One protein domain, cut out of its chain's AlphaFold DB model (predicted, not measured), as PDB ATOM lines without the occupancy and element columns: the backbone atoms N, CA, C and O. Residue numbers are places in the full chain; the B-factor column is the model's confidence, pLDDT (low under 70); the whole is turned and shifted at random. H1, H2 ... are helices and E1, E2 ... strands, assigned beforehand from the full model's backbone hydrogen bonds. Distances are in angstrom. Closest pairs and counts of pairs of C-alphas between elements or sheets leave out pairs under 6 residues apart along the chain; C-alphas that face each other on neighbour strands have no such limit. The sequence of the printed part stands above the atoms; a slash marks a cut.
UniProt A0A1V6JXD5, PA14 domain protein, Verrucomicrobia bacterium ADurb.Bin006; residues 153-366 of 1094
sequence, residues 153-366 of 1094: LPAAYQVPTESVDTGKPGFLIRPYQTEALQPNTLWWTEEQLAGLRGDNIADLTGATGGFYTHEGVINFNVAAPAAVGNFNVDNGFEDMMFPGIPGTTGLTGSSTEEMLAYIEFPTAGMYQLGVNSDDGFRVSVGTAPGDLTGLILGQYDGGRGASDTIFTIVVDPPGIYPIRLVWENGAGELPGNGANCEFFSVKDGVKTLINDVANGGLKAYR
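AT A GLANCE: This is residues 153 to 366 of the 1094 residues of the protein "PA14 domain protein" of Verrucomicrobia bacterium ADurb.Bin006 (UniProt A0A1V6JXD5). Amid little regular structure, two antiparallel sheets, E2-E1-E4-E9-E6-E7 and branched E3, E5, E8, E10, E11, stand face to face as a sandwich, with H1 across the first. Nested pairs E3-E10, E4-E9, E5-E8 and E6-E7 make a jelly roll, one long hairpin wound over both sheets. Mostly strand, with only 85 of 214 printed residues in named elements, it runs E1, H1, E2 to E11. It is compact, radius of gyration of the C-alphas 16.2 A, spanning 45 by 37 by 30 A.

HOW THE PARTS SIT: E4, residues 255 to 265, and E9, residues 319 to 329, are antiparallel neighbours, with N 259 and O 325 2.8 A apart. H1, residues 186 to 194, is on their sheet at 8.4 A height, with every O i to N i+4 pair within hydrogen-bond range.

IN THESE COORDINATES: E9 spans 32.2 A between C-alphas (43.814, -40.275, 54.329) and (29.972, -12.150, 47.166).

THE WHOLE: The printed part has no cut; residues 195 to 211 and 222 to 254 are long links; pLDDT is under 70 at 332 to 337.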
ATOM      1  N   LEU A 153      48.037 -30.619  58.534       95.56
ATOM      2  CA  LEU A 153      46.738 -31.207  58.863       95.56
ATOM      3  C   LEU A 153      46.868 -32.073  60.128       95.56
ATOM      4  O   LEU A 153      47.627 -33.044  60.127       95.56
ATOM      5  N   PRO A 154      46.141 -31.762  61.217       93.69
ATOM      6  CA  PRO A 154      46.214 -32.558  62.434       93.69
ATOM      7  C   PRO A 154      45.702 -33.980  62.203       93.69
ATOM      8  O   PRO A 154      44.569 -34.178  61.770       93.69
ATOM      9  N   ALA A 155      46.498 -34.986  62.576       92.56
ATOM     10  CA  ALA A 155      46.101 -36.395  62.488       92.56
ATOM     11  C   ALA A 155      44.785 -36.700  63.233       92.56
ATOM     12  O   ALA A 155      44.042 -37.591  62.837       92.56
ATOM     13  N   ALA A 156      44.465 -35.930  64.279       89.62
ATOM     14  CA  ALA A 156      43.222 -36.053  65.042       89.62
ATOM     15  C   ALA A 156      41.948 -35.722  64.239       89.62
ATOM     16  O   ALA A 156      40.862 -36.117  64.654       89.62
ATOM     17  N   TYR A 157      42.065 -35.006  63.116       93.12
ATOM     18  CA  TYR A 157      40.936 -34.670  62.240       93.12
ATOM     19  C   TYR A 157      40.694 -35.708  61.144       93.12
ATOM     20  O   TYR A 157      39.686 -35.640  60.446       93.12
ATOM     21  N   GLN A 158      41.595 -36.676  60.977       94.25
ATOM     22  CA  GLN A 158      41.420 -37.737  59.998       94.25
ATOM     23  C   GLN A 158      40.198 -38.598  60.347       94.25
ATOM     24  O   GLN A 158      40.046 -39.043  61.488       94.25
ATOM     25  N   VAL A 159      39.357 -38.890  59.352       93.44
ATOM     26  CA  VAL A 159      38.248 -39.842  59.505       93.44
ATOM     27  C   VAL A 159      38.633 -41.228  58.974       93.44
ATOM     28  O   VAL A 159      39.398 -41.321  58.007       93.44
ATOM     29  N   PRO A 160      38.125 -42.325  59.573       92.44
ATOM     30  CA  PRO A 160      38.347 -43.667  59.042       92.44
ATOM     31  C   PRO A 160      37.817 -43.790  57.609       92.44
ATOM     32  O   PRO A 160      36.710 -43.352  57.313       92.44
ATOM     33  N   THR A 161      38.575 -44.407  56.705       91.44
ATOM     34  CA  THR A 161      38.163 -44.528  55.296       91.44
ATOM     35  C   THR A 161      36.828 -45.259  55.144       91.44
ATOM     36  O   THR A 161      36.006 -44.877  54.321       91.44
ATOM     37  N   GLU A 162      36.584 -46.280  55.965       92.44
ATOM     38  CA  GLU A 162      35.348 -47.062  55.976       92.44
ATOM     39  C   GLU A 162      34.117 -46.279  56.441       92.44
ATOM     40  O   GLU A 162      32.994 -46.743  56.242       92.44
ATOM     41  N   SER A 163      34.306 -45.118  57.077       92.69
ATOM     42  CA  SER A 163      33.186 -44.301  57.521       92.69
ATOM     43  C   SER A 163      32.626 -43.422  56.411       92.69
ATOM     44  O   SER A 163      31.466 -43.025  56.498       92.69
ATOM     45  N   VAL A 164      33.431 -43.109  55.397       95.25
ATOM     46  CA  VAL A 164      33.084 -42.212  54.292       95.25
ATOM     47  C   VAL A 164      32.300 -42.977  53.228       95.25
ATOM     48  O   VAL A 164      32.728 -44.035  52.763       95.25
ATOM     49  N   ASP A 165      31.151 -42.441  52.813       95.12
ATOM     50  CA  ASP A 165      30.356 -43.053  51.747       95.12
ATOM     51  C   ASP A 165      30.952 -42.697  50.380       95.12
ATOM     52  O   ASP A 165      30.608 -41.697  49.750       95.12
ATOM     53  N   THR A 166      31.867 -43.546  49.907       94.00
ATOM     54  CA  THR A 166      32.524 -43.369  48.600       94.00
ATOM     55  C   THR A 166      31.570 -43.459  47.402       94.00
ATOM     56  O   THR A 166      31.949 -43.075  46.296       94.00
ATOM     57  N   GLY A 167      30.326 -43.919  47.603       95.19
ATOM     58  CA  GLY A 167      29.260 -43.872  46.601       95.19
ATOM     59  C   GLY A 167      28.611 -42.492  46.455       95.19
ATOM     60  O   GLY A 167      27.800 -42.302  45.549       95.19
ATOM     61  N   LYS A 168      28.967 -41.531  47.316       96.62
ATOM     62  CA  LYS A 168      28.430 -40.166  47.341       96.62
ATOM     63  C   LYS A 168      29.546 -39.126  47.134       96.62
ATOM     64  O   LYS A 168      29.963 -38.474  48.097       96.62
ATOM     65  N   PRO A 169      30.049 -38.957  45.896       97.62
ATOM     66  CA  PRO A 169      31.116 -37.999  45.595       97.62
ATOM     67  C   PRO A 169      30.665 -36.534  45.743       97.62
ATOM     68  O   PRO A 169      29.473 -36.236  45.718       97.62
ATOM     69  N   GLY A 170      31.611 -35.610  45.861       97.44
ATOM     70  CA  GLY A 170      31.356 -34.167  45.840       97.44
ATOM     71  C   GLY A 170      31.061 -33.548  47.208       97.44
ATOM     72  O   GLY A 170      31.683 -33.918  48.203       97.44
ATOM     73  N   PHE A 171      30.142 -32.581  47.245       98.31
ATOM     74  CA  PHE A 171      29.982 -31.595  48.318       98.31
ATOM     75  C   PHE A 171      28.528 -31.489  48.812       98.31
ATOM     76  O   PHE A 171      27.579 -31.771  48.072       98.31
ATOM     77  N   LEU A 172      28.349 -31.056  50.062       97.69
ATOM     78  CA  LEU A 172      27.105 -30.435  50.528       97.69
ATOM     79  C   LEU A 172      27.270 -28.919  50.479       97.69
ATOM     80  O   LEU A 172      28.289 -28.415  50.941       97.69
ATOM     81  N   ILE A 173      26.287 -28.208  49.935       98.06
ATOM     82  CA  ILE A 173      26.362 -26.759  49.716       98.06
ATOM     83  C   ILE A 173      25.165 -26.083  50.378       98.06
ATOM     84  O   ILE A 173      24.027 -26.435  50.073       98.06
ATOM     85  N   ARG A 174      25.407 -25.149  51.299       97.56
ATOM     86  CA  ARG A 174      24.369 -24.320  51.920       97.56
ATOM     87  C   ARG A 174      24.512 -22.872  51.449       97.56
ATOM     88  O   ARG A 174      25.390 -22.182  51.978       97.56
ATOM     89  N   PRO A 175      23.613 -22.409  50.567       97.00
ATOM     90  CA  PRO A 175      23.553 -21.009  50.206       97.00
ATOM     91  C   PRO A 175      22.864 -20.197  51.299       97.00
ATOM     92  O   PRO A 175      21.917 -20.650  51.959       97.00
ATOM     93  N   TYR A 176      23.330 -18.968  51.474       96.56
ATOM     94  CA  TYR A 176      22.670 -17.956  52.279       96.56
ATOM     95  C   TYR A 176      22.729 -16.620  51.549       96.56
ATOM     96  O   TYR A 176      23.802 -16.173  51.171       96.56
ATOM     97  N   GLN A 177      21.584 -15.974  51.371       94.00
ATOM     98  CA  GLN A 177      21.508 -14.615  50.843       94.00
ATOM     99  C   GLN A 177      20.641 -13.769  51.768       94.00
ATOM    100  O   GLN A 177      19.702 -14.290  52.366       94.00
ATOM    101  N   THR A 178      20.946 -12.482  51.899       88.69
ATOM    102  CA  THR A 178      20.163 -11.524  52.697       88.69
ATOM    103  C   THR A 178      19.952 -10.232  51.925       88.69
ATOM    104  O   THR A 178      20.728  -9.914  51.028       88.69
ATOM    105  N   GLU A 179      18.937  -9.459  52.316       82.94
ATOM    106  CA  GLU A 179      18.793  -8.064  51.871       82.94
ATOM    107  C   GLU A 179      19.890  -7.167  52.463       82.94
ATOM    108  O   GLU A 179      20.359  -6.243  51.804       82.94
ATOM    109  N   ALA A 180      20.346  -7.466  53.687       75.19
ATOM    110  CA  ALA A 180      21.493  -6.789  54.281       75.19
ATOM    111  C   ALA A 180      22.727  -6.974  53.386       75.19
ATOM    112  O   ALA A 180      23.061  -8.108  53.027       75.19
ATOM    113  N   LEU A 181      23.396  -5.867  53.052       75.94
ATOM    114  CA  LEU A 181      24.538  -5.889  52.151       75.94
ATOM    115  C   LEU A 181      25.768  -6.484  52.826       75.94
ATOM    116  O   LEU A 181      26.134  -6.121  53.945       75.94
ATOM    117  N   GLN A 182      26.410  -7.391  52.101       78.19
ATOM    118  CA  GLN A 182      27.650  -8.030  52.508       78.19
ATOM    119  C   GLN A 182      28.823  -7.042  52.249       78.19
ATOM    120  O   GLN A 182      29.003  -6.599  51.111       78.19
ATOM    121  N   PRO A 183      29.600  -6.658  53.284       71.12
ATOM    122  CA  PRO A 183      30.633  -5.609  53.229       71.12
ATOM    123  C   PRO A 183      32.029  -6.064  52.750       71.12
ATOM    124  O   PRO A 183      33.029  -5.413  53.038       71.12
ATOM    125  N   ASN A 184      32.117  -7.187  52.054       79.25
ATOM    126  CA  ASN A 184      33.324  -7.921  51.689       79.25
ATOM    127  C   ASN A 184      34.203  -8.316  52.880       79.25
ATOM    128  O   ASN A 184      35.411  -8.068  52.881       79.25
ATOM    129  N   THR A 185      33.597  -8.911  53.916       81.38
ATOM    130  CA  THR A 185      34.379  -9.587  54.958       81.38
ATOM    131  C   THR A 185      33.811 -10.909  55.475       81.38
ATOM    132  O   THR A 185      32.641 -11.023  55.861       81.38
ATOM    133  N   LEU A 186      34.730 -11.862  55.661       86.06
ATOM    134  CA  LEU A 186      34.504 -13.206  56.190       86.06
ATOM    135  C   LEU A 186      33.876 -13.241  57.580       86.06
ATOM    136  O   LEU A 186      33.249 -14.233  57.953       86.06
ATOM    137  N   TRP A 187      34.076 -12.198  58.388       77.00
ATOM    138  CA  TRP A 187      33.392 -12.098  59.675       77.00
ATOM    139  C   TRP A 187      31.882 -12.036  59.458       77.00
ATOM    140  O   TRP A 187      31.155 -12.870  59.998       77.00
ATOM    141  N   TRP A 188      31.431 -11.116  58.605       80.88
ATOM    142  CA  TRP A 188      30.022 -10.922  58.285       80.88
ATOM    143  C   TRP A 188      29.421 -12.166  57.619       80.88
ATOM    144  O   TRP A 188      28.301 -12.539  57.957       80.88
ATOM    145  N   THR A 189      30.165 -12.869  56.753       89.25
ATOM    146  CA  THR A 189      29.761 -14.158  56.143       89.25
ATOM    147  C   THR A 189      29.310 -15.179  57.187       89.25
ATOM    148  O   THR A 189      28.264 -15.814  57.058       89.25
ATOM    149  N   GLU A 190      30.083 -15.328  58.267       89.31
ATOM    150  CA  GLU A 190      29.769 -16.273  59.341       89.31
ATOM    151  C   GLU A 190      28.549 -15.808  60.153       89.31
ATOM    152  O   GLU A 190      27.777 -16.625  60.659       89.31
ATOM    153  N   GLU A 191      28.326 -14.495  60.265       83.19
ATOM    154  CA  GLU A 191      27.113 -13.940  60.873       83.19
ATOM    155  C   GLU A 191      25.875 -14.148  60.014       83.19
ATOM    156  O   GLU A 191      24.813 -14.475  60.551       83.19
ATOM    157  N   GLN A 192      26.020 -14.012  58.698       88.81
ATOM    158  CA  GLN A 192      24.971 -14.296  57.733       88.81
ATOM    159  C   GLN A 192      24.570 -15.769  57.811       88.81
ATOM    160  O   GLN A 192      23.404 -16.065  58.059       88.81
ATOM    161  N   LEU A 193      25.536 -16.695  57.758       90.62
ATOM    162  CA  LEU A 193      25.292 -18.133  57.938       90.62
ATOM    163  C   LEU A 193      24.677 -18.475  59.305       90.62
ATOM    164  O   LEU A 193      23.965 -19.475  59.436       90.62
ATOM    165  N   ALA A 194      24.937 -17.662  60.333       84.50
ATOM    166  CA  ALA A 194      24.333 -17.808  61.653       84.50
ATOM    167  C   ALA A 194      22.901 -17.244  61.752       84.50
ATOM    168  O   ALA A 194      22.224 -17.542  62.744       84.50
ATOM    169  N   GLY A 195      22.452 -16.478  60.749       86.00
ATOM    170  CA  GLY A 195      21.153 -15.806  60.678       86.00
ATOM    171  C   GLY A 195      21.084 -14.452  61.383       86.00
ATOM    172  O   GLY A 195      19.996 -13.969  61.673       86.00
ATOM    173  N   LEU A 196      22.227 -13.835  61.697       78.44
ATOM    174  CA  LEU A 196      22.269 -12.545  62.403       78.44
ATOM    175  C   LEU A 196      22.155 -11.330  61.476       78.44
ATOM    176  O   LEU A 196      22.075 -10.204  61.958       78.44
ATOM    177  N   ARG A 197      22.162 -11.556  60.160       77.75
ATOM    178  CA  ARG A 197      22.089 -10.515  59.123       77.75
ATOM    179  C   ARG A 197      20.763 -10.532  58.352       77.75
ATOM    180  O   ARG A 197      20.657  -9.926  57.294       77.75
ATOM    181  N   GLY A 198      19.751 -11.206  58.900       81.19
ATOM    182  CA  GLY A 198      18.409 -11.308  58.325       81.19
ATOM    183  C   GLY A 198      18.043 -12.716  57.857       81.19
ATOM    184  O   GLY A 198      18.830 -13.666  57.961       81.19
ATOM    185  N   ASP A 199      16.814 -12.841  57.357       90.88
ATOM    186  CA  ASP A 199      16.275 -14.093  56.827       90.88
ATOM    187  C   ASP A 199      17.054 -14.551  55.585       90.88
ATOM    188  O   ASP A 199      17.510 -13.737  54.783       90.88
ATOM    189  N   ASN A 200      17.198 -15.869  55.417       94.88
ATOM    190  CA  ASN A 200      17.799 -16.434  54.212       94.88
ATOM    191  C   ASN A 200      16.827 -16.324  53.029       94.88
ATOM    192  O   ASN A 200      15.821 -17.038  52.998       94.88
ATOM    193  N   ILE A 201      17.152 -15.475  52.056       94.88
ATOM    194  CA  ILE A 201      16.372 -15.258  50.829       94.88
ATOM    195  C   ILE A 201      16.925 -16.003  49.603       94.88
ATOM    196  O   ILE A 201      16.400 -15.815  48.500       94.88
ATOM    197  N   ALA A 202      17.939 -16.863  49.766       95.50
ATOM    198  CA  ALA A 202      18.405 -17.750  48.699       95.50
ATOM    199  C   ALA A 202      17.269 -18.677  48.225       95.50
ATOM    200  O   ALA A 202      16.384 -19.046  49.006       95.50
ATOM    201  N   ASP A 203      17.273 -19.080  46.951       95.62
ATOM    202  CA  ASP A 203      16.334 -20.102  46.491       95.62
ATOM    203  C   ASP A 203      16.757 -21.444  47.091       95.62
ATOM    204  O   ASP A 203      17.810 -21.974  46.764       95.62
ATOM    205  N   LEU A 204      15.943 -21.982  48.002       96.31
ATOM    206  CA  LEU A 204      16.177 -23.277  48.649       96.31
ATOM    207  C   LEU A 204      15.360 -24.407  48.004       96.31
ATOM    208  O   LEU A 204      15.239 -25.502  48.566       96.31
ATOM    209  N   THR A 205      14.775 -24.172  46.827       94.94
ATOM    210  CA  THR A 205      14.043 -25.194  46.079       94.94
ATOM    211  C   THR A 205      14.977 -26.350  45.725       94.94
ATOM    212  O   THR A 205      15.929 -26.202  44.963       94.94
ATOM    213  N   GLY A 206      14.700 -27.533  46.278       92.00
ATOM    214  CA  GLY A 206      15.527 -28.730  46.089       92.00
ATOM    215  C   GLY A 206      16.590 -28.953  47.169       92.00
ATOM    216  O   GLY A 206      17.171 -30.038  47.211       92.00
ATOM    217  N   ALA A 207      16.793 -27.999  48.082       95.75
ATOM    218  CA  ALA A 207      17.638 -28.192  49.254       95.75
ATOM    219  C   ALA A 207      16.930 -29.048  50.319       95.75
ATOM    220  O   ALA A 207      15.717 -28.959  50.525       95.75
ATOM    221  N   THR A 208      17.689 -29.863  51.055       94.56
ATOM    222  CA  THR A 208      17.202 -30.606  52.228       94.56
ATOM    223  C   THR A 208      17.916 -30.102  53.474       94.56
ATOM    224  O   THR A 208      19.140 -30.139  53.550       94.56
ATOM    225  N   GLY A 209      17.162 -29.602  54.458       89.00
ATOM    226  CA  GLY A 209      17.751 -29.000  55.661       89.00
ATOM    227  C   GLY A 209      18.626 -27.773  55.367       89.00
ATOM    228  O   GLY A 209      19.552 -27.499  56.124       89.00
ATOM    229  N   GLY A 210      18.358 -27.077  54.256       92.75
ATOM    230  CA  GLY A 210      19.154 -25.947  53.771       92.75
ATOM    231  C   GLY A 210      20.370 -26.327  52.918       92.75
ATOM    232  O   GLY A 210      21.055 -25.429  52.457       92.75
ATOM    233  N   PHE A 211      20.633 -27.619  52.680       96.38
ATOM    234  CA  PHE A 211      21.775 -28.072  51.880       96.38
ATOM    235  C   PHE A 211      21.360 -28.674  50.531       96.38
ATOM    236  O   PHE A 211      20.468 -29.524  50.459       96.38
ATOM    237  N   TYR A 212      22.077 -28.295  49.480       97.62
ATOM    238  CA  TYR A 212      22.124 -28.957  48.183       97.62
ATOM    239  C   TYR A 212      23.174 -30.067  48.177       97.62
ATOM    240  O   TYR A 212      24.255 -29.930  48.750       97.62
ATOM    241  N   THR A 213      22.882 -31.170  47.486       97.06
ATOM    242  CA  THR A 213      23.887 -32.186  47.153       97.06
ATOM    243  C   THR A 213      24.514 -31.859  45.805       97.06
ATOM    244  O   THR A 213      23.801 -31.828  44.803       97.06
ATOM    245  N   HIS A 214      25.833 -31.686  45.767       96.50
ATOM    246  CA  HIS A 214      26.575 -31.357  44.551       96.50
ATOM    247  C   HIS A 214      27.601 -32.442  44.232       96.50
ATOM    248  O   HIS A 214      28.605 -32.565  44.923       96.50
ATOM    249  N   GLU A 215      27.354 -33.267  43.211       95.69
ATOM    250  CA  GLU A 215      28.205 -34.440  42.923       95.69
ATOM    251  C   GLU A 215      29.485 -34.110  42.145       95.69
ATOM    252  O   GLU A 215      30.392 -34.939  42.076       95.69
ATOM    253  N   GLY A 216      29.534 -32.923  41.536       94.69
ATOM    254  CA  GLY A 216      30.605 -32.485  40.650       94.69
ATOM    255  C   GLY A 216      31.736 -31.751  41.368       94.69
ATOM    256  O   GLY A 216      32.144 -32.099  42.475       94.69
ATOM    257  N   VAL A 217      32.256 -30.738  40.684       97.31
ATOM    258  CA  VAL A 217      33.378 -29.884  41.093       97.31
ATOM    259  C   VAL A 217      32.868 -28.508  41.513       97.31
ATOM    260  O   VAL A 217      31.816 -28.080  41.042       97.31
ATOM    261  N   ILE A 218      33.598 -27.791  42.365       98.19
ATOM    262  CA  ILE A 218      33.310 -26.373  42.623       98.19
ATOM    263  C   ILE A 218      33.899 -25.569  41.462       98.19
ATOM    264  O   ILE A 218      35.114 -25.387  41.412       98.19
ATOM    265  N   ASN A 219      33.039 -25.187  40.518       96.94
ATOM    266  CA  ASN A 219      33.351 -24.365  39.348       96.94
ATOM    267  C   ASN A 219      32.146 -23.471  39.046       96.94
ATOM    268  O   ASN A 219      31.311 -23.807  38.199       96.94
ATOM    269  N   PHE A 220      31.966 -22.441  39.869       96.25
ATOM    270  CA  PHE A 220      30.748 -21.645  39.881       96.25
ATOM    271  C   PHE A 220      30.959 -20.241  39.337       96.25
ATOM    272  O   PHE A 220      31.964 -19.602  39.642       96.25
ATOM    273  N   ASN A 221      29.960 -19.751  38.604       93.31
ATOM    274  CA  ASN A 221      29.856 -18.379  38.140       93.31
ATOM    275  C   ASN A 221      28.383 -17.928  38.104       93.31
ATOM    276  O   ASN A 221      27.522 -18.660  37.620       93.31
ATOM    277  N   VAL A 222      28.068 -16.714  38.569       89.94
ATOM    278  CA  VAL A 222      26.679 -16.180  38.542       89.94
ATOM    279  C   VAL A 222      26.172 -15.819  37.141       89.94
ATOM    280  O   VAL A 222      24.976 -15.631  36.939       89.94
ATOM    281  N   ALA A 223      27.072 -15.713  36.168       87.88
ATOM    282  CA  ALA A 223      26.791 -15.529  34.750       87.88
ATOM    283  C   ALA A 223      27.118 -16.794  33.936       87.88
ATOM    284  O   ALA A 223      27.307 -16.708  32.719       87.88
ATOM    285  N   ALA A 224      27.201 -17.967  34.580       87.88
ATOM    286  CA  ALA A 224      27.467 -19.231  33.904       87.88
ATOM    287  C   ALA A 224      26.539 -19.426  32.679       87.88
ATOM    288  O   ALA A 224      25.333 -19.164  32.764       87.88
ATOM    289  N   PRO A 225      27.073 -19.872  31.524       87.81
ATOM    290  CA  PRO A 225      28.409 -20.448  31.327       87.81
ATOM    291  C   PRO A 225      29.486 -19.435  30.861       87.81
ATOM    292  O   PRO A 225      30.345 -19.781  30.049       87.81
ATOM    293  N   ALA A 226      29.422 -18.162  31.277       84.19
ATOM    294  CA  ALA A 226      30.416 -17.147  30.903       84.19
ATOM    295  C   ALA A 226      31.848 -17.533  31.311       84.19
ATOM    296  O   ALA A 226      32.052 -18.049  32.399       84.19
ATOM    297  N   ALA A 227      32.841 -17.219  30.466       87.50
ATOM    298  CA  ALA A 227      34.219 -17.663  30.663       87.50
ATOM    299  C   ALA A 227      35.002 -16.818  31.690       87.50
ATOM    300  O   ALA A 227      35.650 -15.835  31.321       87.50
ATOM    301  N   VAL A 228      34.960 -17.191  32.971       90.25
ATOM    302  CA  VAL A 228      35.655 -16.489  34.070       90.25
ATOM    303  C   VAL A 228      36.448 -17.492  34.907       90.25
ATOM    304  O   VAL A 228      36.064 -18.644  35.007       90.25
ATOM    305  N   GLY A 229      37.564 -17.066  35.504       93.12
ATOM    306  CA  GLY A 229      38.407 -17.948  36.318       93.12
ATOM    307  C   GLY A 229      39.359 -18.824  35.491       93.12
ATOM    308  O   GLY A 229      39.616 -18.564  34.310       93.12
ATOM    309  N   ASN A 230      39.961 -19.830  36.130       95.25
ATOM    310  CA  ASN A 230      40.923 -20.733  35.497       95.25
ATOM    311  C   ASN A 230      40.278 -21.871  34.717       95.25
ATOM    312  O   ASN A 230      40.945 -22.421  33.841       95.25
ATOM    313  N   PHE A 231      39.059 -22.272  35.064       95.44
ATOM    314  CA  PHE A 231      38.371 -23.435  34.519       95.44
ATOM    315  C   PHE A 231      37.057 -22.966  33.914       95.44
ATOM    316  O   PHE A 231      36.059 -22.812  34.600       95.44
ATOM    317  N   ASN A 232      37.068 -22.735  32.609       93.19
ATOM    318  CA  ASN A 232      35.941 -22.126  31.929       93.19
ATOM    319  C   ASN A 232      35.673 -22.775  30.566       93.19
ATOM    320  O   ASN A 232      36.396 -23.659  30.089       93.19
ATOM    321  N   VAL A 233      34.606 -22.335  29.902       90.19
ATOM    322  CA  VAL A 233      34.193 -22.898  28.609       90.19
ATOM    323  C   VAL A 233      35.291 -22.822  27.532       90.19
ATOM    324  O   VAL A 233      35.385 -23.732  26.705       90.19
ATOM    325  N   ASP A 234      36.179 -21.820  27.569       91.50
ATOM    326  CA  ASP A 234      37.242 -21.651  26.565       91.50
ATOM    327  C   ASP A 234      38.353 -22.704  26.686       91.50
ATOM    328  O   ASP A 234      39.073 -22.969  25.717       91.50
ATOM    329  N   ASN A 235      38.491 -23.336  27.854       91.25
ATOM    330  CA  ASN A 235      39.462 -24.402  28.093       91.25
ATOM    331  C   ASN A 235      38.826 -25.756  28.452       91.25
ATOM    332  O   ASN A 235      39.538 -26.684  28.843       91.25
ATOM    333  N   GLY A 236      37.521 -25.905  28.198       88.50
ATOM    334  CA  GLY A 236      36.802 -27.181  28.256       88.50
ATOM    335  C   GLY A 236      36.172 -27.515  29.609       88.50
ATOM    336  O   GLY A 236      35.747 -28.656  29.794       88.50
ATOM    337  N   PHE A 237      36.083 -26.547  30.522       91.06
ATOM    338  CA  PHE A 237      35.492 -26.694  31.851       91.06
ATOM    339  C   PHE A 237      34.326 -25.708  32.014       91.06
ATOM    340  O   PHE A 237      34.502 -24.620  32.532       91.06
ATOM    341  N   GLU A 238      33.135 -26.048  31.519       91.62
ATOM    342  CA  GLU A 238      31.971 -25.147  31.576       91.62
ATOM    343  C   GLU A 238      31.602 -24.762  33.027       91.62
ATOM    344  O   GLU A 238      31.494 -25.629  33.899       91.62
ATOM    345  N   ASP A 239      31.422 -23.461  33.276       91.69
ATOM    346  CA  ASP A 239      30.977 -22.923  34.565       91.69
ATOM    347  C   ASP A 239      29.535 -23.333  34.890       91.69
ATOM    348  O   ASP A 239      28.683 -23.455  34.006       91.69
ATOM    349  N   MET A 240      29.241 -23.507  36.178       93.50
ATOM    350  CA  MET A 240      27.897 -23.785  36.690       93.50
ATOM    351  C   MET A 240      27.342 -22.588  37.465       93.50
ATOM    352  O   MET A 240      28.093 -21.828  38.067       93.50
ATOM    353  N   MET A 241      26.017 -22.439  37.509       92.81
ATOM    354  CA  MET A 241      25.395 -21.471  38.419       92.81
ATOM    355  C   MET A 241      25.616 -21.898  39.874       92.81
ATOM    356  O   MET A 241      25.597 -23.092  40.186       92.81
ATOM    357  N   PHE A 242      25.783 -20.917  40.760       94.06
ATOM    358  CA  PHE A 242      25.796 -21.139  42.204       94.06
ATOM    359  C   PHE A 242      24.454 -21.740  42.673       94.06
ATOM    360  O   PHE A 242      23.394 -21.241  42.283       94.06
ATOM    361  N   PRO A 243      24.446 -22.822  43.475       95.19
ATOM    362  CA  PRO A 243      23.205 -23.388  43.998       95.19
ATOM    363  C   PRO A 243      22.379 -22.368  44.791       95.19
ATOM    364  O   PRO A 243      22.826 -21.815  45.780       95.19
ATOM    365  N   GLY A 244      21.133 -22.131  44.384       94.12
ATOM    366  CA  GLY A 244      20.236 -21.207  45.087       94.12
ATOM    367  C   GLY A 244      20.496 -19.716  44.848       94.12
ATOM    368  O   GLY A 244      19.769 -18.899  45.414       94.12
ATOM    369  N   ILE A 245      21.471 -19.365  43.995       92.06
ATOM    370  CA  ILE A 245      21.761 -17.996  43.549       92.06
ATOM    371  C   ILE A 245      21.585 -17.910  42.010       92.06
ATOM    372  O   ILE A 245      22.152 -18.729  41.284       92.06
ATOM    373  N   PRO A 246      20.831 -16.936  41.459       90.56
ATOM    374  CA  PRO A 246      20.161 -15.838  42.153       90.56
ATOM    375  C   PRO A 246      19.073 -16.334  43.105       90.56
ATOM    376  O   PRO A 246      18.419 -17.342  42.832       90.56
ATOM    377  N   GLY A 247      18.894 -15.633  44.223       88.62
ATOM    378  CA  GLY A 247      17.889 -16.013  45.207       88.62
ATOM    379  C   GLY A 247      16.469 -15.670  44.779       88.62
ATOM    380  O   GLY A 247      16.174 -15.341  43.628       88.62
ATOM    381  N   THR A 248      15.557 -15.712  45.747       88.69
ATOM    382  CA  THR A 248      14.111 -15.542  45.523       88.69
ATOM    383  C   THR A 248      13.708 -14.162  44.989       88.69
ATOM    384  O   THR A 248      12.629 -14.022  44.412       88.69
ATOM    385  N   THR A 249      14.577 -13.158  45.126       84.69
ATOM    386  CA  THR A 249      14.403 -11.795  44.598       84.69
ATOM    387  C   THR A 249      15.019 -11.597  43.207       84.69
ATOM    388  O   THR A 249      14.824 -10.550  42.596       84.69
ATOM    389  N   GLY A 250      15.733 -12.597  42.673       84.62
ATOM    390  CA  GLY A 250      16.452 -12.507  41.397       84.62
ATOM    391  C   GLY A 250      17.840 -11.862  41.493       84.62
ATOM    392  O   GLY A 250      18.492 -11.684  40.465       84.62
ATOM    393  N   LEU A 251      18.296 -11.536  42.705       84.06
ATOM    394  CA  LEU A 251      19.574 -10.876  42.974       84.06
ATOM    395  C   LEU A 251      20.703 -11.883  43.212       84.06
ATOM    396  O   LEU A 251      20.459 -13.003  43.664       84.06
ATOM    397  N   THR A 252      21.947 -11.474  42.952       86.25
ATOM    398  CA  THR A 252      23.155 -12.316  43.100       86.25
ATOM    399  C   THR A 252      24.171 -11.781  44.113       86.25
ATOM    400  O   THR A 252      25.080 -12.511  44.502       86.25
ATOM    401  N   GLY A 253      24.040 -10.516  44.523       86.31
ATOM    402  CA  GLY A 253      24.863  -9.895  45.561       86.31
ATOM    403  C   GLY A 253      24.517 -10.402  46.957       86.31
ATOM    404  O   GLY A 253      23.537 -11.133  47.143       86.31
ATOM    405  N   SER A 254      25.329 -10.020  47.937       87.50
ATOM    406  CA  SER A 254      25.113 -10.302  49.361       87.50
ATOM    407  C   SER A 254      24.878 -11.780  49.658       87.50
ATOM    408  O   SER A 254      23.995 -12.157  50.433       87.50
ATOM    409  N   SER A 255      25.641 -12.622  48.970       92.19
ATOM    410  CA  SER A 255      25.441 -14.066  48.928       92.19
ATOM    411  C   SER A 255      26.641 -14.779  49.524       92.19
ATOM    412  O   SER A 255      27.779 -14.359  49.342       92.19
ATOM    413  N   THR A 256      26.377 -15.883  50.204       95.00
ATOM    414  CA  THR A 256      27.374 -16.755  50.809       95.00
ATOM    415  C   THR A 256      27.095 -18.192  50.421       95.00
ATOM    416  O   THR A 256      25.943 -18.621  50.388       95.00
ATOM    417  N   GLU A 257      28.160 -18.964  50.234       96.75
ATOM    418  CA  GLU A 257      28.092 -20.414  50.103       96.75
ATOM    419  C   GLU A 257      28.955 -21.091  51.161       96.75
ATOM    420  O   GLU A 257      30.154 -20.831  51.263       96.75
ATOM    421  N   GLU A 258      28.364 -22.005  51.931       97.50
ATOM    422  CA  GLU A 258      29.106 -22.955  52.760       97.50
ATOM    423  C   GLU A 258      29.171 -24.312  52.055       97.50
ATOM    424  O   GLU A 258      28.162 -24.998  51.901       97.50
ATOM    425  N   MET A 259      30.373 -24.725  51.669       98.19
ATOM    426  CA  MET A 259      30.648 -25.947  50.921       98.19
ATOM    427  C   MET A 259      31.425 -26.933  51.798       98.19
ATOM    428  O   MET A 259      32.529 -26.654  52.272       98.19
ATOM    429  N   LEU A 260      30.843 -28.105  52.026       97.50
ATOM    430  CA  LEU A 260      31.313 -29.111  52.973       97.50
ATOM    431  C   LEU A 260      31.697 -30.399  52.243       97.50
ATOM    432  O   LEU A 260      30.889 -30.943  51.487       97.50
ATOM    433  N   ALA A 261      32.892 -30.930  52.502       97.69
ATOM    434  CA  ALA A 261      33.323 -32.210  51.940       97.69
ATOM    435  C   ALA A 261      34.340 -32.951  52.813       97.69
ATOM    436  O   ALA A 261      34.950 -32.398  53.722       97.69
ATOM    437  N   TYR A 262      34.551 -34.220  52.489       98.12
ATOM    438  CA  TYR A 262      35.626 -35.068  52.981       98.12
ATOM    439  C   TYR A 262      36.603 -35.323  51.828       98.12
ATOM    440  O   TYR A 262      36.254 -36.024  50.878       98.12
ATOM    441  N   ILE A 263      37.803 -34.740  51.883       98.31
ATOM    442  CA  ILE A 263      38.792 -34.809  50.793       98.31
ATOM    443  C   ILE A 263      39.827 -35.894  51.083       98.31
ATOM    444  O   ILE A 263      40.404 -35.942  52.170       98.31
ATOM    445  N   GLU A 264      40.064 -36.765  50.102       98.19
ATOM    446  CA  GLU A 264      41.043 -37.851  50.173       98.19
ATOM    447  C   GLU A 264      42.430 -37.390  49.706       98.19
ATOM    448  O   GLU A 264      42.635 -37.053  48.538       98.19
ATOM    449  N   PHE A 265      43.402 -37.457  50.613       98.12
ATOM    450  CA  PHE A 265      44.823 -37.245  50.350       98.12
ATOM    451  C   PHE A 265      45.545 -38.601  50.352       98.12
ATOM    452  O   PHE A 265      45.808 -39.162  51.419       98.12
ATOM    453  N   PRO A 266      45.867 -39.166  49.176       96.19
ATOM    454  CA  PRO A 266      46.288 -40.564  49.069       96.19
ATOM    455  C   PRO A 266      47.709 -40.847  49.580       96.19
ATOM    456  O   PRO A 266      48.062 -42.007  49.787       96.19
ATOM    457  N   THR A 267      48.551 -39.825  49.755       95.50
ATOM    458  CA  THR A 267      49.963 -39.977  50.140       95.50
ATOM    459  C   THR A 267      50.361 -38.953  51.194       95.50
ATOM    460  O   THR A 267      49.850 -37.840  51.190       95.50
ATOM    461  N   ALA A 268      51.274 -39.320  52.098       94.25
ATOM    462  CA  ALA A 268      51.867 -38.332  52.992       94.25
ATOM    463  C   ALA A 268      52.683 -37.336  52.162       94.25
ATOM    464  O   ALA A 268      53.368 -37.742  51.217       94.25
ATOM    465  N   GLY A 269      52.649 -36.061  52.526       92.88
ATOM    466  CA  GLY A 269      53.527 -35.065  51.931       92.88
ATOM    467  C   GLY A 269      52.922 -33.677  51.824       92.88
ATOM    468  O   GLY A 269      51.896 -33.354  52.418       92.88
ATOM    469  N   MET A 270      53.612 -32.845  51.052       93.62
ATOM    470  CA  MET A 270      53.224 -31.472  50.767       93.62
ATOM    471  C   MET A 270      52.231 -31.428  49.600       93.62
ATOM    472  O   MET A 270      52.494 -32.000  48.542       93.62
ATOM    473  N   TYR A 271      51.130 -30.709  49.783       96.12
ATOM    474  CA  TYR A 271      50.114 -30.446  48.769       96.12
ATOM    475  C   TYR A 271      49.944 -28.940  48.589       96.12
ATOM    476  O   TYR A 271      50.002 -28.181  49.558       96.12
ATOM    477  N   GLN A 272      49.694 -28.511  47.356       96.75
ATOM    478  CA  GLN A 272      49.221 -27.162  47.070       96.75
ATOM    479  C   GLN A 272      47.748 -27.221  46.689       96.75
ATOM    480  O   GLN A 272      47.346 -28.027  45.849       96.75
ATOM    481  N   LEU A 273      46.961 -26.365  47.324       98.38
ATOM    482  CA  LEU A 273      45.554 -26.148  47.025       98.38
ATOM    483  C   LEU A 273      45.363 -24.687  46.626       98.38
ATOM    484  O   LEU A 273      46.207 -23.838  46.921       98.38
ATOM    485  N   GLY A 274      44.265 -24.390  45.951       98.25
ATOM    486  CA  GLY A 274      43.948 -23.036  45.547       98.25
ATOM    487  C   GLY A 274      42.459 -22.805  45.413       98.25
ATOM    488  O   GLY A 274      41.710 -23.725  45.084       98.25
ATOM    489  N   VAL A 275      42.055 -21.566  45.674       98.75
ATOM    490  CA  VAL A 275      40.718 -21.069  45.354       98.75
ATOM    491  C   VAL A 275      40.865 -19.884  44.417       98.75
ATOM    492  O   VAL A 275      41.629 -18.962  44.717       98.75
ATOM    493  N   ASN A 276      40.167 -19.922  43.286       98.06
ATOM    494  CA  ASN A 276      39.947 -18.739  42.463       98.06
ATOM    495  C   ASN A 276      38.588 -18.172  42.848       98.06
ATOM    496  O   ASN A 276      37.602 -18.901  42.764       98.06
ATOM    497  N   SER A 277      38.535 -16.929  43.313       96.50
ATOM    498  CA  SER A 277      37.262 -16.315  43.699       96.50
ATOM    499  C   SER A 277      37.185 -14.848  43.317       96.50
ATOM    500  O   SER A 277      38.190 -14.131  43.410       96.50
ATOM    501  N   ASP A 278      35.982 -14.440  42.923       88.38
ATOM    502  CA  ASP A 278      35.470 -13.084  43.117       88.38
ATOM    503  C   ASP A 278      35.055 -12.986  44.592       88.38
ATOM    504  O   ASP A 278      34.386 -13.891  45.097       88.38
ATOM    505  N   ASP A 279      35.555 -11.963  45.272       91.31
ATOM    506  CA  ASP A 279      35.495 -11.695  46.712       91.31
ATOM    507  C   ASP A 279      36.051 -12.810  47.634       91.31
ATOM    508  O   ASP A 279      36.949 -13.591  47.265       91.31
ATOM    509  N   GLY A 280      35.641 -12.779  48.903       94.25
ATOM    510  CA  GLY A 280      36.247 -13.494  50.018       94.25
ATOM    511  C   GLY A 280      35.991 -15.003  50.025       94.25
ATOM    512  O   GLY A 280      34.968 -15.512  49.570       94.25
ATOM    513  N   PHE A 281      36.933 -15.755  50.594       97.88
ATOM    514  CA  PHE A 281      36.748 -17.176  50.888       97.88
ATOM    515  C   PHE A 281      37.620 -17.639  52.060       97.88
ATOM    516  O   PHE A 281      38.670 -17.064  52.357       97.88
ATOM    517  N   ARG A 282      37.265 -18.772  52.669       97.50
ATOM    518  CA  ARG A 282      38.126 -19.483  53.626       97.50
ATOM    519  C   ARG A 282      37.979 -20.988  53.501       97.50
ATOM    520  O   ARG A 282      36.875 -21.515  53.580       97.50
ATOM    521  N   VAL A 283      39.116 -21.673  53.401       98.38
ATOM    522  CA  VAL A 283      39.224 -23.130  53.496       98.38
ATOM    523  C   VAL A 283      39.738 -23.516  54.881       98.38
ATOM    524  O   VAL A 283      40.792 -23.033  55.303       98.38
ATOM    525  N   SER A 284      39.042 -24.409  55.583       96.94
ATOM    526  CA  SER A 284      39.458 -24.930  56.891       96.94
ATOM    527  C   SER A 284      39.307 -26.447  57.013       96.94
ATOM    528  O   SER A 284      38.560 -27.078  56.269       96.94
ATOM    529  N   VAL A 285      40.038 -27.033  57.965       97.12
ATOM    530  CA  VAL A 285      39.963 -28.450  58.356       97.12
ATOM    531  C   VAL A 285      39.641 -28.563  59.845       97.12
ATOM    532  O   VAL A 285      40.241 -27.859  60.658       97.12
ATOM    533  N   GLY A 286      38.721 -29.446  60.221       94.38
ATOM    534  CA  GLY A 286      38.304 -29.632  61.615       94.38
ATOM    535  C   GLY A 286      37.849 -31.057  61.907       94.38
ATOM    536  O   GLY A 286      38.057 -31.960  61.098       94.38
ATOM    537  N   THR A 287      37.214 -31.274  63.061       92.75
ATOM    538  CA  THR A 287      36.690 -32.604  63.440       92.75
ATOM    539  C   THR A 287      35.509 -33.049  62.568       92.75
ATOM    540  O   THR A 287      35.226 -34.244  62.458       92.75
ATOM    541  N   ALA A 288      34.840 -32.091  61.927       93.06
ATOM    542  CA  ALA A 288      33.819 -32.273  60.906       93.06
ATOM    543  C   ALA A 288      33.885 -31.100  59.907       93.06
ATOM    544  O   ALA A 288      34.451 -30.055  60.240       93.06
ATOM    545  N   PRO A 289      33.287 -31.213  58.703       91.69
ATOM    546  CA  PRO A 289      33.357 -30.143  57.711       91.69
ATOM    547  C   PRO A 289      32.719 -28.834  58.196       91.69
ATOM    548  O   PRO A 289      33.113 -27.772  57.754       91.69
ATOM    549  N   GLY A 290      31.744 -28.881  59.110       89.12
ATOM    550  CA  GLY A 290      31.073 -27.686  59.638       89.12
ATOM    551  C   GLY A 290      31.760 -27.024  60.838       89.12
ATOM    552  O   GLY A 290      31.137 -26.185  61.482       89.12
ATOM    553  N   ASP A 291      32.978 -27.433  61.210       93.19
ATOM    554  CA  ASP A 291      33.668 -26.934  62.405       93.19
ATOM    555  C   ASP A 291      34.210 -25.506  62.213       93.19
ATOM    556  O   ASP A 291      35.219 -25.282  61.536       93.19
ATOM    557  N   LEU A 292      33.576 -24.533  62.874       92.00
ATOM    558  CA  LEU A 292      33.992 -23.122  62.885       92.00
ATOM    559  C   LEU A 292      35.346 -22.895  63.569       92.00
ATOM    560  O   LEU A 292      35.980 -21.855  63.376       92.00
ATOM    561  N   THR A 293      35.803 -23.852  64.380       92.25
ATOM    562  CA  THR A 293      37.081 -23.766  65.097       92.25
ATOM    563  C   THR A 293      38.224 -24.489  64.386       92.25
ATOM    564  O   THR A 293      39.356 -24.457  64.868       92.25
ATOM    565  N   GLY A 294      37.976 -25.038  63.193       92.38
ATOM    566  CA  GLY A 294      38.984 -25.719  62.387       92.38
ATOM    567  C   GLY A 294      40.208 -24.858  62.037       92.38
ATOM    568  O   GLY A 294      40.155 -23.620  61.993       92.38
ATOM    569  N   LEU A 295      41.328 -25.525  61.763       94.31
ATOM    570  CA  LEU A 295      42.560 -24.912  61.273       94.31
ATOM    571  C   LEU A 295      42.304 -24.293  59.891       94.31
ATOM    572  O   LEU A 295      41.851 -24.985  58.982       94.31
ATOM    573  N   ILE A 296      42.608 -23.003  59.724       95.12
ATOM    574  CA  ILE A 296      42.542 -22.335  58.416       95.12
ATOM    575  C   ILE A 296      43.696 -22.838  57.558       95.12
ATOM    576  O   ILE A 296      44.852 -22.761  57.965       95.12
ATOM    577  N   LEU A 297      43.376 -23.334  56.368       97.19
ATOM    578  CA  LEU A 297      44.353 -23.812  55.396       97.19
ATOM    579  C   LEU A 297      44.752 -22.707  54.416       97.19
ATOM    580  O   LEU A 297      45.938 -22.564  54.124       97.19
ATOM    581  N   GLY A 298      43.778 -21.909  53.974       96.62
ATOM    582  CA  GLY A 298      43.959 -20.742  53.114       96.62
ATOM    583  C   GLY A 298      42.715 -19.858  53.122       96.62
ATOM    584  O   GLY A 298      41.610 -20.358  53.331       96.62
ATOM    585  N   GLN A 299      42.889 -18.550  52.939       96.50
ATOM    586  CA  GLN A 299      41.785 -17.589  52.929       96.50
ATOM    587  C   GLN A 299      42.129 -16.318  52.147       96.50
ATOM    588  O   GLN A 299      43.305 -15.986  51.981       96.50
ATOM    589  N   TYR A 300      41.095 -15.594  51.735       95.44
ATOM    590  CA  TYR A 300      41.127 -14.193  51.331       95.44
ATOM    591  C   TYR A 300      39.912 -13.502  51.960       95.44
ATOM    592  O   TYR A 300      38.823 -14.061  51.931       95.44
ATOM    593  N   ASP A 301      40.115 -12.340  52.573       89.00
ATOM    594  CA  ASP A 301      39.093 -11.597  53.320       89.00
ATOM    595  C   ASP A 301      39.089 -10.168  52.776       89.00
ATOM    596  O   ASP A 301      40.061  -9.436  52.979       89.00
ATOM    597  N   GLY A 302      38.086  -9.830  51.971       83.75
ATOM    598  CA  GLY A 302      38.065  -8.596  51.193       83.75
ATOM    599  C   GLY A 302      37.389  -8.761  49.839       83.75
ATOM    600  O   GLY A 302      37.123  -9.873  49.383       83.75
ATOM    601  N   GLY A 303      37.170  -7.626  49.171       83.69
ATOM    602  CA  GLY A 303      36.617  -7.602  47.823       83.69
ATOM    603  C   GLY A 303      37.710  -7.777  46.768       83.69
ATOM    604  O   GLY A 303      38.822  -7.264  46.943       83.69
ATOM    605  N   ARG A 304      37.444  -8.514  45.689       88.62
ATOM    606  CA  ARG A 304      38.334  -8.631  44.515       88.62
ATOM    607  C   ARG A 304      37.598  -9.257  43.344       88.62
ATOM    608  O   ARG A 304      36.794 -10.132  43.570       88.62
ATOM    609  N   GLY A 305      38.026  -8.975  42.115       90.12
ATOM    610  CA  GLY A 305      37.637  -9.811  40.974       90.12
ATOM    611  C   GLY A 305      38.333 -11.180  40.969       90.12
ATOM    612  O   GLY A 305      39.387 -11.352  41.594       90.12
ATOM    613  N   ALA A 306      37.791 -12.110  40.177       93.00
ATOM    614  CA  ALA A 306      38.294 -13.468  39.921       93.00
ATOM    615  C   ALA A 306      39.832 -13.611  39.970       93.00
ATOM    616  O   ALA A 306      40.538 -13.305  39.003       93.00
ATOM    617  N   SER A 307      40.369 -14.090  41.096       96.44
ATOM    618  CA  SER A 307      41.818 -14.219  41.311       96.44
ATOM    619  C   SER A 307      42.176 -15.431  42.164       96.44
ATOM    620  O   SER A 307      41.416 -15.834  43.042       96.44
ATOM    621  N   ASP A 308      43.372 -15.985  41.952       98.06
ATOM    622  CA  ASP A 308      43.859 -17.132  42.717       98.06
ATOM    623  C   ASP A 308      44.404 -16.750  44.091       98.06
ATOM    624  O   ASP A 308      45.244 -15.859  44.226       98.06
ATOM    625  N   THR A 309      44.074 -17.570  45.080       98.31
ATOM    626  CA  THR A 309      44.856 -17.715  46.305       98.31
ATOM    627  C   THR A 309      45.365 -19.149  46.391       98.31
ATOM    628  O   THR A 309      44.590 -20.064  46.668       98.31
ATOM    629  N   ILE A 310      46.668 -19.350  46.169       97.62
ATOM    630  CA  ILE A 310      47.337 -20.653  46.320       97.62
ATOM    631  C   ILE A 310      47.943 -20.757  47.716       97.62
ATOM    632  O   ILE A 310      48.651 -19.854  48.161       97.62
ATOM    633  N   PHE A 311      47.717 -21.877  48.392       97.25
ATOM    634  CA  PHE A 311      48.254 -22.146  49.720       97.25
ATOM    635  C   PHE A 311      48.808 -23.567  49.817       97.25
ATOM    636  O   PHE A 311      48.392 -24.485  49.107       97.25
ATOM    637  N   THR A 312      49.795 -23.740  50.697       95.94
ATOM    638  CA  THR A 312      50.496 -25.011  50.886       95.94
ATOM    639  C   THR A 312      50.081 -25.655  52.199       95.94
ATOM    640  O   THR A 312      50.068 -25.013  53.251       95.94
ATOM    641  N   ILE A 313      49.791 -26.950  52.140       97.00
ATOM    642  CA  ILE A 313      49.513 -27.782  53.303       97.00
ATOM    643  C   ILE A 313      50.454 -28.983  53.330       97.00
ATOM    644  O   ILE A 313      50.971 -29.418  52.301       97.00
ATOM    645  N   VAL A 314      50.651 -29.548  54.512       96.25
ATOM    646  CA  VAL A 314      51.305 -30.843  54.692       96.25
ATOM    647  C   VAL A 314      50.313 -31.806  55.314       96.25
ATOM    648  O   VAL A 314      49.616 -31.464  56.270       96.25
ATOM    649  N   VAL A 315      50.267 -33.011  54.759       96.50
ATOM    650  CA  VAL A 315      49.384 -34.089  55.187       96.50
ATOM    651  C   VAL A 315      50.236 -35.266  55.641       96.50
ATOM    652  O   VAL A 315      50.942 -35.871  54.837       96.50
ATOM    653  N   ASP A 316      50.186 -35.576  56.932       93.75
ATOM    654  CA  ASP A 316      50.788 -36.771  57.525       93.75
ATOM    655  C   ASP A 316      50.011 -37.143  58.805       93.75
ATOM    656  O   ASP A 316      50.023 -36.368  59.770       93.75
ATOM    657  N   PRO A 317      49.288 -38.282  58.839       95.38
ATOM    658  CA  PRO A 317      49.260 -39.375  57.854       95.38
ATOM    659  C   PRO A 317      48.404 -39.094  56.598       95.38
ATOM    660  O   PRO A 317      47.554 -38.210  56.616       95.38
ATOM    661  N   PRO A 318      48.560 -39.863  55.500       96.88
ATOM    662  CA  PRO A 318      47.620 -39.819  54.378       96.88
ATOM    663  C   PRO A 318      46.241 -40.325  54.792       96.88
ATOM    664  O   PRO A 318      46.144 -41.275  55.569       96.88
ATOM    665  N   GLY A 319      45.181 -39.768  54.209       97.00
ATOM    666  CA  GLY A 319      43.814 -40.275  54.329       97.00
ATOM    667  C   GLY A 319      42.763 -39.210  54.048       97.00
ATOM    668  O   GLY A 319      43.008 -38.290  53.272       97.00
ATOM    669  N   ILE A 320      41.578 -39.359  54.644       97.81
ATOM    670  CA  ILE A 320      40.424 -38.505  54.350       97.81
ATOM    671  C   ILE A 320      40.211 -37.492  55.475       97.81
ATOM    672  O   ILE A 320      40.172 -37.868  56.649       97.81
ATOM    673  N   TYR A 321      40.061 -36.219  55.107       97.69
ATOM    674  CA  TYR A 321      39.939 -35.106  56.045       97.69
ATOM    675  C   TYR A 321      38.673 -34.275  55.787       97.69
ATOM    676  O   TYR A 321      38.361 -34.013  54.623       97.69
ATOM    677  N   PRO A 322      37.954 -33.842  56.838       97.06
ATOM    678  CA  PRO A 322      36.811 -32.944  56.714       97.06
ATOM    679  C   PRO A 322      37.259 -31.522  56.370       97.06
ATOM    680  O   PRO A 322      38.017 -30.917  57.124       97.06
ATOM    681  N   ILE A 323      36.776 -30.983  55.256       97.81
ATOM    682  CA  ILE A 323      37.139 -29.667  54.732       97.81
ATOM    683  C   ILE A 323      35.886 -28.804  54.576       97.81
ATOM    684  O   ILE A 323      34.880 -29.241  54.012       97.81
ATOM    685  N   ARG A 324      35.985 -27.565  55.058       97.50
ATOM    686  CA  ARG A 324      35.023 -26.483  54.843       97.50
ATOM    687  C   ARG A 324      35.604 -25.505  53.840       97.50
ATOM    688  O   ARG A 324      36.748 -25.099  54.016       97.50
ATOM    689  N   LEU A 325      34.824 -25.088  52.857       98.44
ATOM    690  CA  LEU A 325      35.066 -23.885  52.070       98.44
ATOM    691  C   LEU A 325      33.868 -22.959  52.281       98.44
ATOM    692  O   LEU A 325      32.745 -23.347  51.985       98.44
ATOM    693  N   VAL A 326      34.099 -21.764  52.811       97.12
ATOM    694  CA  VAL A 326      33.117 -20.673  52.755       97.12
ATOM    695  C   VAL A 326      33.537 -19.676  51.693       97.12
ATOM    696  O   VAL A 326      34.733 -19.437  51.530       97.12
ATOM    697  N   TRP A 327      32.565 -19.116  50.992       97.38
ATOM    698  CA  TRP A 327      32.741 -18.086  49.975       97.38
ATOM    699  C   TRP A 327      31.683 -17.000  50.162       97.38
ATOM    700  O   TRP A 327      30.570 -17.315  50.581       97.38
ATOM    701  N   GLU A 328      32.029 -15.758  49.844       93.25
ATOM    702  CA  GLU A 328      31.122 -14.611  49.848       93.25
ATOM    703  C   GLU A 328      31.181 -13.845  48.523       93.25
ATOM    704  O   GLU A 328      32.227 -13.801  47.884       93.25
ATOM    705  N   ASN A 329      30.066 -13.213  48.162       90.56
ATOM    706  CA  ASN A 329      29.972 -12.150  47.166       90.56
ATOM    707  C   ASN A 329      29.412 -10.900  47.835       90.56
ATOM    708  O   ASN A 329      28.369 -10.967  48.504       90.56
ATOM    709  N   GLY A 330      30.078  -9.772  47.617       84.25
ATOM    710  CA  GLY A 330      29.699  -8.486  48.167       84.25
ATOM    711  C   GLY A 330      28.358  -7.955  47.655       84.25
ATOM    712  O   GLY A 330      27.608  -8.589  46.909       84.25
ATOM    713  N   ALA A 331      28.065  -6.727  48.064       74.62
ATOM    714  CA  ALA A 331      26.827  -5.993  47.816       74.62
ATOM    715  C   ALA A 331      26.411  -5.755  46.342       74.62
ATOM    716  O   ALA A 331      25.342  -5.202  46.094       74.62
ATOM    717  N   GLY A 332      27.247  -6.089  45.355       66.56
ATOM    718  CA  GLY A 332      27.030  -5.700  43.960       66.56
ATOM    719  C   GLY A 332      25.979  -6.542  43.225       66.56
ATOM    720  O   GLY A 332      25.984  -7.773  43.292       66.56
ATOM    721  N   GLU A 333      25.122  -5.891  42.436       65.56
ATOM    722  CA  GLU A 333      24.155  -6.549  41.546       65.56
ATOM    723  C   GLU A 333      24.578  -6.505  40.064       65.56
ATOM    724  O   GLU A 333      25.389  -5.683  39.618       65.56
ATOM    725  N   LEU A 334      24.010  -7.409  39.260       53.94
ATOM    726  CA  LEU A 334      24.110  -7.365  37.800       53.94
ATOM    727  C   LEU A 334      23.452  -6.081  37.239       53.94
ATOM    728  O   LEU A 334      22.467  -5.605  37.798       53.94
ATOM    729  N   PRO A 335      23.949  -5.520  36.114       48.94
ATOM    730  CA  PRO A 335      24.746  -6.197  35.088       48.94
ATOM    731  C   PRO A 335      26.274  -6.037  35.213       48.94
ATOM    732  O   PRO A 335      26.977  -6.378  34.266       48.94
ATOM    733  N   GLY A 336      26.790  -5.516  36.334       56.81
ATOM    734  CA  GLY A 336      28.217  -5.195  36.497       56.81
ATOM    735  C   GLY A 336      29.000  -6.035  37.510       56.81
ATOM    736  O   GLY A 336      30.226  -6.024  37.430       56.81
ATOM    737  N   ASN A 337      28.338  -6.741  38.437       64.69
ATOM    738  CA  ASN A 337      29.043  -7.545  39.436       64.69
ATOM    739  C   ASN A 337      29.374  -8.953  38.910       64.69
ATOM    740  O   ASN A 337      28.479  -9.689  38.483       64.69
ATOM    741  N   GLY A 338      30.660  -9.303  38.918       77.00
ATOM    742  CA  GLY A 338      31.125 -10.669  38.705       77.00
ATOM    743  C   GLY A 338      30.985 -11.462  40.000       77.00
ATOM    744  O   GLY A 338      31.003 -10.899  41.082       77.00
ATOM    745  N   ALA A 339      30.784 -12.770  39.901       89.31
ATOM    746  CA  ALA A 339      30.943 -13.654  41.045       89.31
ATOM    747  C   ALA A 339      31.345 -15.030  40.547       89.31
ATOM    748  O   ALA A 339      30.661 -15.603  39.692       89.31
ATOM    749  N   ASN A 340      32.455 -15.551  41.066       94.31
ATOM    750  CA  ASN A 340      32.938 -16.884  40.744       94.31
ATOM    751  C   ASN A 340      33.633 -17.541  41.938       94.31
ATOM    752  O   ASN A 340      34.165 -16.860  42.812       94.31
ATOM    753  N   CYS A 341      33.640 -18.871  41.952       97.69
ATOM    754  CA  CYS A 341      34.375 -19.661  42.931       97.69
ATOM    755  C   CYS A 341      34.809 -20.997  42.314       97.69
ATOM    756  O   CYS A 341      33.977 -21.793  41.874       97.69
ATOM    757  N   GLU A 342      36.117 -21.253  42.305       98.19
ATOM    758  CA  GLU A 342      36.731 -22.498  41.837       98.19
ATOM    759  C   GLU A 342      37.605 -23.085  42.945       98.19
ATOM    760  O   GLU A 342      38.464 -22.378  43.474       98.19
ATOM    761  N   PHE A 343      37.470 -24.377  43.258       98.62
ATOM    762  CA  PHE A 343      38.329 -25.039  44.249       98.62
ATOM    763  C   PHE A 343      39.180 -26.136  43.611       98.62
ATOM    764  O   PHE A 343      38.662 -27.116  43.070       98.62
ATOM    765  N   PHE A 344      40.504 -25.993  43.690       98.62
ATOM    766  CA  PHE A 344      41.442 -26.842  42.962       98.62
ATOM    767  C   PHE A 344      42.682 -27.232  43.773       98.62
ATOM    768  O   PHE A 344      43.024 -26.655  44.804       98.62
ATOM    769  N   SER A 345      43.376 -28.245  43.269       97.94
ATOM    770  CA  SER A 345      44.721 -28.637  43.683       97.94
ATOM    771  C   SER A 345      45.742 -28.231  42.624       97.94
ATOM    772  O   SER A 345      45.397 -28.094  41.449       97.94
ATOM    773  N   VAL A 346      46.995 -28.045  43.034       97.75
ATOM    774  CA  VAL A 346      48.113 -27.757  42.132       97.75
ATOM    775  C   VAL A 346      49.164 -28.848  42.264       97.75
ATOM    776  O   VAL A 346      49.652 -29.137  43.357       97.75
ATOM    777  N   LYS A 347      49.539 -29.440  41.131       93.00
ATOM    778  CA  LYS A 347      50.600 -30.440  41.051       93.00
ATOM    779  C   LYS A 347      51.482 -30.163  39.845       93.00
ATOM    780  O   LYS A 347      50.988 -30.070  38.728       93.00
ATOM    781  N   ASP A 348      52.785 -30.010  40.078       87.81
ATOM    782  CA  ASP A 348      53.779 -29.726  39.032       87.81
ATOM    783  C   ASP A 348      53.409 -28.506  38.154       87.81
ATOM    784  O   ASP A 348      53.648 -28.480  36.949       87.81
ATOM    785  N   GLY A 349      52.787 -27.490  38.769       90.12
ATOM    786  CA  GLY A 349      52.302 -26.276  38.099       90.12
ATOM    787  C   GLY A 349      50.962 -26.423  37.366       90.12
ATOM    788  O   GLY A 349      50.448 -25.432  36.854       90.12
ATOM    789  N   VAL A 350      50.374 -27.621  37.331       95.38
ATOM    790  CA  VAL A 350      49.065 -27.886  36.723       95.38
ATOM    791  C   VAL A 350      47.974 -27.767  37.781       95.38
ATOM    792  O   VAL A 350      48.070 -28.384  38.842       95.38
ATOM    793  N   LYS A 351      46.937 -26.980  37.485       97.81
ATOM    794  CA  LYS A 351      45.741 -26.852  38.322       97.81
ATOM    795  C   LYS A 351      44.717 -27.911  37.921       97.81
ATOM    796  O   LYS A 351      44.464 -28.104  36.734       97.81
ATOM    797  N   THR A 352      44.093 -28.551  38.903       97.75
ATOM    798  CA  THR A 352      43.010 -29.518  38.680       97.75
ATOM    799  C   THR A 352      41.947 -29.356  39.754       97.75
ATOM    800  O   THR A 352      42.275 -29.394  40.944       97.75
ATOM    801  N   LEU A 353      40.689 -29.184  39.342       98.50
ATOM    802  CA  LEU A 353      39.550 -29.034  40.246       98.50
ATOM    803  C   LEU A 353      39.452 -30.211  41.228       98.50
ATOM    804  O   LEU A 353      39.689 -31.373  40.883       98.50
ATOM    805  N   ILE A 354      39.099 -29.909  42.475       98.44
ATOM    806  CA  ILE A 354      38.819 -30.939  43.474       98.44
ATOM    807  C   ILE A 354      37.572 -31.707  43.033       98.44
ATOM    808  O   ILE A 354      36.578 -31.112  42.631       98.44
ATOM    809  N   ASN A 355      37.636 -33.032  43.145       98.06
ATOM    810  CA  ASN A 355      36.668 -34.017  42.664       98.06
ATOM    811  C   ASN A 355      36.656 -34.255  41.140       98.06
ATOM    812  O   ASN A 355      35.910 -35.111  40.665       98.06
ATOM    813  N   ASP A 356      37.531 -33.603  40.365       96.81
ATOM    814  CA  ASP A 356      37.723 -33.929  38.947       96.81
ATOM    815  C   ASP A 356      38.617 -35.167  38.769       96.81
ATOM    816  O   ASP A 356      39.782 -35.107  38.365       96.81
ATOM    817  N   VAL A 357      38.067 -36.332  39.103       94.12
ATOM    818  CA  VAL A 357      38.808 -37.602  39.076       94.12
ATOM    819  C   VAL A 357      39.248 -37.977  37.653       94.12
ATOM    820  O   VAL A 357      40.261 -38.657  37.487       94.12
ATOM    821  N   ALA A 358      38.527 -37.518  36.623       93.12
ATOM    822  CA  ALA A 358      38.858 -37.789  35.225       93.12
ATOM    823  C   ALA A 358      40.178 -37.123  34.804       93.12
ATOM    824  O   ALA A 358      40.939 -37.720  34.041       93.12
ATOM    825  N   ASN A 359      40.477 -35.941  35.354       92.50
ATOM    826  CA  ASN A 359      41.714 -35.201  35.094       92.50
ATOM    827  C   ASN A 359      42.755 -35.322  36.224       92.50
ATOM    828  O   ASN A 359      43.771 -34.631  36.209       92.50
ATOM    829  N   GLY A 360      42.550 -36.240  37.178       92.31
ATOM    830  CA  GLY A 360      43.517 -36.548  38.240       92.31
ATOM    831  C   GLY A 360      43.395 -35.696  39.508       92.31
ATOM    832  O   GLY A 360      44.340 -35.667  40.300       92.31
ATOM    833  N   GLY A 361      42.258 -35.028  39.714       95.56
ATOM    834  CA  GLY A 361      41.951 -34.261  40.918       95.56
ATOM    835  C   GLY A 361      41.789 -35.134  42.165       95.56
ATOM    836  O   GLY A 361      41.496 -36.333  42.089       95.56
ATOM    837  N   LEU A 362      41.978 -34.525  43.339       98.31
ATOM    838  CA  LEU A 362      41.732 -35.187  44.625       98.31
ATOM    839  C   LEU A 362      40.249 -35.535  44.754       98.31
ATOM    840  O   LEU A 362      39.393 -34.716  44.429       98.31
ATOM    841  N   LYS A 363      39.934 -36.734  45.244       98.44
ATOM    842  CA  LYS A 363      38.541 -37.158  45.422       98.44
ATOM    843  C   LYS A 363      37.914 -36.431  46.606       98.44
ATOM    844  O   LYS A 363      38.564 -36.278  47.643       98.44
ATOM    845  N   ALA A 364      36.653 -36.044  46.462       98.31
ATOM    846  CA  ALA A 364      35.849 -35.489  47.542       98.31
ATOM    847  C   ALA A 364      34.572 -36.312  47.721       98.31
ATOM    848  O   ALA A 364      34.016 -36.829  46.750       98.31
ATOM    849  N   TYR A 365      34.104 -36.419  48.958       98.12
ATOM    850  CA  TYR A 365      32.878 -37.125  49.310       98.12
ATOM    851  C   TYR A 365      32.026 -36.254  50.227       98.12
ATOM    852  O   TYR A 365      32.554 -35.566  51.099       98.12
ATOM    853  N   ARG A 366      30.703 -36.303  50.065       95.75
ATOM    854  CA  ARG A 366      29.787 -35.389  50.769       95.75
ATOM    855  C   ARG A 366      29.247 -35.934  52.092       95.75
ATOM    856  O   ARG A 366      28.669 -35.189  52.873       95.75
TER     857      ARG A 366